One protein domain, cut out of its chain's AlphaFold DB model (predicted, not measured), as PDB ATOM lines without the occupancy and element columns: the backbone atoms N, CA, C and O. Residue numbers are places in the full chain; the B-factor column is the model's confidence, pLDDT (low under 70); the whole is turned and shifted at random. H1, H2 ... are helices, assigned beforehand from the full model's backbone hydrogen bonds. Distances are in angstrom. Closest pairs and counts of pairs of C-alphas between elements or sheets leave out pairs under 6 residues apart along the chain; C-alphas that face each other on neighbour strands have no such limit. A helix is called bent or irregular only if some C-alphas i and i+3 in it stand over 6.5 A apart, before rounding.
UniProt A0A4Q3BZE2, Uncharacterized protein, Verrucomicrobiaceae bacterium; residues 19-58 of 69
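What this domain is: This is residues 19 to 58 of the 69 residues of an uncharacterized protein of Verrucomicrobiaceae bacterium (UniProt A0A4Q3BZE2). Two short helices lie toward opposite ends of a loose, drawn-out piece: the uneven H1 is at one end, and H2 runs away from it toward the other. The leading stretch, residues 19 to 26, runs in toward H1, and after H1 the path folds back through residues 40 to 42 into H2, an open arrangement in which the two helices do not pack on each other. The printed part has 40 residues, with two named helices in the order H1, H2 and no named strand, and its class is all helix. It is loose, with a radius of gyration of the C-alphas of 11.5 A, and its outline is a rod spanning 36 by 16 by 12 A.

How they stand to each other: H1, residues 27 to 39, is the longest helix by residues. It is irregular: C-alphas 32 and 35 are 9.6 A apart. H2, residues 43 to 54, follows after a tight link of 3 residues. H1 and H2 are apart, with no C-alpha of the one within 8 A of the other. H2 is neither bent nor irregular, but only just: C-alphas 49 and 52 are 6.2 A apart. Of the O i to N i+4 pairs, 4 of 9 are within hydrogen-bond range in H1, beside 6 of 10 O i to N i+3 pairs, and 5 of 8 in H2.

Where its parts are: H1 begins with C-alpha 27 at (-15.497, -30.936, 53.915) and ends with C-alpha 39 at (-11.555, -37.171, 42.612), 13.5 A from first to last C-alpha. H2 measures 14.7 A between its first and last C-alphas and ends with C-alpha 54 at (-5.188, -14.331, 42.454).

The domain as a whole: The two C-alphas farthest apart, those of Glu 35 and Gly 58, are 36.7 A apart. The first and last printed C-alphas, those of Leu 19 and Gly 58, are 13.1 A apart. The printed part has no cut. The model's mean pLDDT over the printed part is 96.4, and no printed residue is under 70.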
ATOM      1  N   LEU A  19     -15.445 -14.807  41.807       96.25
ATOM      2  CA  LEU A  19     -14.601 -15.920  41.410       96.25
ATOM      3  C   LEU A  19     -15.381 -17.233  41.485       96.25
ATOM      4  O   LEU A  19     -15.985 -17.542  42.510       96.25
ATOM      5  N   ASN A  20     -15.330 -18.021  40.417       97.25
ATOM      6  CA  ASN A  20     -15.679 -19.432  40.443       97.25
ATOM      7  C   ASN A  20     -14.407 -20.250  40.740       97.25
ATOM      8  O   ASN A  20     -13.509 -20.270  39.898       97.25
ATOM      9  N   PRO A  21     -14.294 -20.921  41.897       96.19
ATOM     10  CA  PRO A  21     -13.103 -21.695  42.235       96.19
ATOM     11  C   PRO A  21     -13.009 -23.040  41.494       96.19
ATOM     12  O   PRO A  21     -11.979 -23.699  41.591       96.19
ATOM     13  N   GLY A  22     -14.056 -23.456  40.773       96.06
ATOM     14  CA  GLY A  22     -14.176 -24.822  40.268       96.06
ATOM     15  C   GLY A  22     -14.644 -25.783  41.363       96.06
ATOM     16  O   GLY A  22     -15.357 -25.381  42.283       96.06
ATOM     17  N   ILE A  23     -14.265 -27.056  41.247       96.31
ATOM     18  CA  ILE A  23     -14.612 -28.097  42.222       96.31
ATOM     19  C   ILE A  23     -13.375 -28.404  43.063       96.31
ATOM     20  O   ILE A  23     -12.297 -28.649  42.523       96.31
ATOM     21  N   ILE A  24     -13.543 -28.373  44.383       97.62
ATOM     22  CA  ILE A  24     -12.486 -28.612  45.365       97.62
ATOM     23  C   ILE A  24     -13.003 -29.651  46.353       97.62
ATOM     24  O   ILE A  24     -14.127 -29.518  46.848       97.62
ATOM     25  N   ASP A  25     -12.165 -30.633  46.668       97.81
ATOM     26  CA  ASP A  25     -12.406 -31.609  47.729       97.81
ATOM     27  C   ASP A  25     -12.384 -30.905  49.099       97.81
ATOM     28  O   ASP A  25     -11.347 -30.758  49.743       97.81
ATOM     29  N   THR A  26     -13.531 -30.356  49.488       96.69
ATOM     30  CA  THR A  26     -13.759 -29.652  50.757       96.69
ATOM     31  C   THR A  26     -14.644 -30.496  51.654       96.69
ATOM     32  O   THR A  26     -15.458 -31.267  51.152       96.69
ATOM     33  N   ASP A  27     -14.600 -30.266  52.963       96.50
ATOM     34  CA  ASP A  27     -15.497 -30.936  53.915       96.50
ATOM     35  C   ASP A  27     -16.979 -30.773  53.526       96.50
ATOM     36  O   ASP A  27     -17.780 -31.699  53.649       96.50
ATOM     37  N   MET A  28     -17.347 -29.604  52.985       96.12
ATOM     38  CA  MET A  28     -18.697 -29.341  52.481       96.12
ATOM     39  C   MET A  28     -19.039 -30.235  51.282       96.12
ATOM     40  O   MET A  28     -20.106 -30.859  51.271       96.12
ATOM     41  N   LEU A  29     -18.135 -30.355  50.303       96.62
ATOM     42  CA  LEU A  29     -18.344 -31.240  49.157       96.62
ATOM     43  C   LEU A  29     -18.378 -32.707  49.593       96.62
ATOM     44  O   LEU A  29     -19.281 -33.426  49.185       96.62
ATOM     45  N   GLN A  30     -17.484 -33.141  50.481       96.31
ATOM     46  CA  GLN A  30     -17.504 -34.499  51.031       96.31
ATOM     47  C   GLN A  30     -18.833 -34.808  51.729       96.31
ATOM     48  O   GLN A  30     -19.422 -35.861  51.502       96.31
ATOM     49  N   SER A  31     -19.365 -33.868  52.519       96.19
ATOM     50  CA  SER A  31     -20.636 -34.060  53.233       96.19
ATOM     51  C   SER A  31     -21.864 -34.183  52.320       96.19
ATOM     52  O   SER A  31     -22.877 -34.743  52.735       96.19
ATOM     53  N   THR A  32     -21.792 -33.672  51.086       94.81
ATOM     54  CA  THR A  32     -22.929 -33.610  50.149       94.81
ATOM     55  C   THR A  32     -22.779 -34.536  48.941       94.81
ATOM     56  O   THR A  32     -23.784 -34.941  48.360       94.81
ATOM     57  N   PHE A  33     -21.545 -34.892  48.577       92.81
ATOM     58  CA  PHE A  33     -21.187 -35.670  47.386       92.81
ATOM     59  C   PHE A  33     -20.460 -36.988  47.714       92.81
ATOM     60  O   PHE A  33     -20.288 -37.833  46.838       92.81
ATOM     61  N   GLY A  34     -20.081 -37.204  48.979       92.62
ATOM     62  CA  GLY A  34     -19.445 -38.437  49.439       92.62
ATOM     63  C   GLY A  34     -18.029 -38.627  48.890       92.62
ATOM     64  O   GLY A  34     -17.318 -37.664  48.604       92.62
ATOM     65  N   GLU A  35     -17.617 -39.887  48.733       90.56
ATOM     66  CA  GLU A  35     -16.247 -40.261  48.340       90.56
ATOM     67  C   GLU A  35     -15.824 -39.713  46.968       90.56
ATOM     68  O   GLU A  35     -14.638 -39.459  46.759       90.56
ATOM     69  N   GLY A  36     -16.772 -39.435  46.064       93.50
ATOM     70  CA  GLY A  36     -16.489 -38.818  44.761       93.50
ATOM     71  C   GLY A  36     -15.923 -37.395  44.849       93.50
ATOM     72  O   GLY A  36     -15.419 -36.871  43.861       93.50
ATOM     73  N   ALA A  37     -15.964 -36.753  46.021       95.00
ATOM     74  CA  ALA A  37     -15.273 -35.487  46.248       95.00
ATOM     75  C   ALA A  37     -13.745 -35.635  46.124       95.00
ATOM     76  O   ALA A  37     -13.080 -34.718  45.646       95.00
ATOM     77  N   SER A  38     -13.204 -36.806  46.477       95.69
ATOM     78  CA  SER A  38     -11.761 -37.081  46.461       95.69
ATOM     79  C   SER A  38     -11.147 -37.173  45.056       95.69
ATOM     80  O   SER A  38      -9.924 -37.095  44.916       95.69
ATOM     81  N   ASP A  39     -11.982 -37.262  44.014       97.00
ATOM     82  CA  ASP A  39     -11.555 -37.171  42.612       97.00
ATOM     83  C   ASP A  39     -11.113 -35.746  42.225       97.00
ATOM     84  O   ASP A  39     -10.460 -35.542  41.196       97.00
ATOM     85  N   PHE A  40     -11.445 -34.746  43.048       96.69
ATOM     86  CA  PHE A  40     -11.094 -33.347  42.829       96.69
ATOM     87  C   PHE A  40      -9.862 -32.923  43.644       96.69
ATOM     88  O   PHE A  40      -9.487 -33.561  44.631       96.69
ATOM     89  N   PRO A  41      -9.181 -31.827  43.258       97.44
ATOM     90  CA  PRO A  41      -8.056 -31.318  44.028       97.44
ATOM     91  C   PRO A  41      -8.476 -30.958  45.453       97.44
ATOM     92  O   PRO A  41      -9.453 -30.239  45.664       97.44
ATOM     93  N   ASN A  42      -7.684 -31.391  46.431       97.38
ATOM     94  CA  ASN A  42      -7.806 -30.883  47.794       97.38
ATOM     95  C   ASN A  42      -7.413 -29.389  47.867       97.38
ATOM     96  O   ASN A  42      -6.777 -28.871  46.937       97.38
ATOM     97  N   PRO A  43      -7.720 -28.684  48.971       97.50
ATOM     98  CA  PRO A  43      -7.521 -27.239  49.053       97.50
ATOM     99  C   PRO A  43      -6.060 -26.814  48.872       97.50
ATOM    100  O   PRO A  43      -5.790 -25.792  48.248       97.50
ATOM    101  N   ALA A  44      -5.105 -27.614  49.360       97.94
ATOM    102  CA  ALA A  44      -3.680 -27.326  49.205       97.94
ATOM    103  C   ALA A  44      -3.223 -27.437  47.740       97.94
ATOM    104  O   ALA A  44      -2.471 -26.591  47.259       97.94
ATOM    105  N   LYS A  45      -3.705 -28.453  47.010       97.88
ATOM    106  CA  LYS A  45      -3.424 -28.626  45.578       97.88
ATOM    107  C   LYS A  45      -4.066 -27.524  44.740       97.88
ATOM    108  O   LYS A  45      -3.406 -26.992  43.855       97.88
ATOM    109  N   TRP A  46      -5.311 -27.154  45.042       98.00
ATOM    110  CA  TRP A  46      -5.988 -26.030  44.389       98.00
ATOM    111  C   TRP A  46      -5.250 -24.704  44.632       98.00
ATOM    112  O   TRP A  46      -5.010 -23.939  43.701       98.00
ATOM    113  N   ALA A  47      -4.811 -24.448  45.868       98.00
ATOM    114  CA  ALA A  47      -4.103 -23.216  46.212       98.00
ATOM    115  C   ALA A  47      -2.786 -23.050  45.433       98.00
ATOM    116  O   ALA A  47      -2.432 -21.928  45.073       98.00
ATOM    117  N   ALA A  48      -2.091 -24.149  45.121       98.12
ATOM    118  CA  ALA A  48      -0.839 -24.114  44.367       98.12
ATOM    119  C   ALA A  48      -0.983 -23.504  42.957       98.12
ATOM    120  O   ALA A  48      -0.020 -22.930  42.449       98.12
ATOM    121  N   THR A  49      -2.165 -23.590  42.332       96.50
ATOM    122  CA  THR A  49      -2.455 -22.954  41.032       96.50
ATOM    123  C   THR A  49      -3.231 -21.649  41.190       96.50
ATOM    124  O   THR A  49      -2.943 -20.669  40.498       96.50
ATOM    125  N   ALA A  50      -4.187 -21.603  42.120       97.88
ATOM    126  CA  ALA A  50      -5.071 -20.463  42.298       97.88
ATOM    127  C   ALA A  50      -4.368 -19.247  42.913       97.88
ATOM    128  O   ALA A  50      -4.610 -18.128  42.468       97.88
ATOM    129  N   VAL A  51      -3.472 -19.422  43.892       98.00
ATOM    130  CA  VAL A  51      -2.817 -18.288  44.572       98.00
ATOM    131  C   VAL A  51      -2.002 -17.422  43.597       98.00
ATOM    132  O   VAL A  51      -2.289 -16.227  43.521       98.00
ATOM    133  N   PRO A  52      -1.101 -17.972  42.754       98.31
ATOM    134  CA  PRO A  52      -0.370 -17.165  41.770       98.31
ATOM    135  C   PRO A  52      -1.261 -16.476  40.728       98.31
ATOM    136  O   PRO A  52      -0.839 -15.513  40.082       98.31
ATOM    137  N   PHE A  53      -2.470 -16.993  40.493       97.75
ATOM    138  CA  PHE A  53      -3.471 -16.347  39.650       97.75
ATOM    139  C   PHE A  53      -4.125 -15.166  40.377       97.75
ATOM    140  O   PHE A  53      -4.182 -14.072  39.818       97.75
ATOM    141  N   LEU A  54      -4.552 -15.362  41.628       97.31
ATOM    142  CA  LEU A  54      -5.188 -14.331  42.454       97.31
ATOM    143  C   LEU A  54      -4.255 -13.147  42.734       97.31
ATOM    144  O   LEU A  54      -4.698 -12.006  42.667       97.31
ATOM    145  N   GLU A  55      -2.964 -13.395  42.964       97.25
ATOM    146  CA  GLU A  55      -1.952 -12.348  43.189       97.25
ATOM    147  C   GLU A  55      -1.770 -11.395  41.996       97.25
ATOM    148  O   GLU A  55      -1.262 -10.286  42.154       97.25
ATOM    149  N   LYS A  56      -2.182 -11.810  40.793       96.44
ATOM    150  CA  LYS A  56      -2.096 -10.992  39.573       96.44
ATOM    151  C   LYS A  56      -3.340 -10.139  39.334       96.44
ATOM    152  O   LYS A  56      -3.328  -9.321  38.409       96.44
ATOM    153  N   LEU A  57      -4.404 -10.352  40.110       96.12
ATOM    154  CA  LEU A  57      -5.648  -9.601  39.990       96.12
ATOM    155  C   LEU A  57      -5.505  -8.221  40.629       96.12
ATOM    156  O   LEU A  57      -4.811  -8.043  41.628       96.12
ATOM    157  N   GLY A  58      -6.191  -7.233  40.063       94.19
ATOM    158  CA  GLY A  58      -6.179  -5.878  40.602       94.19
ATOM    159  C   GLY A  58      -7.361  -5.028  40.142       94.19
ATOM    160  O   GLY A  58      -8.326  -5.553  39.587       94.19
TER     161      GLY A  58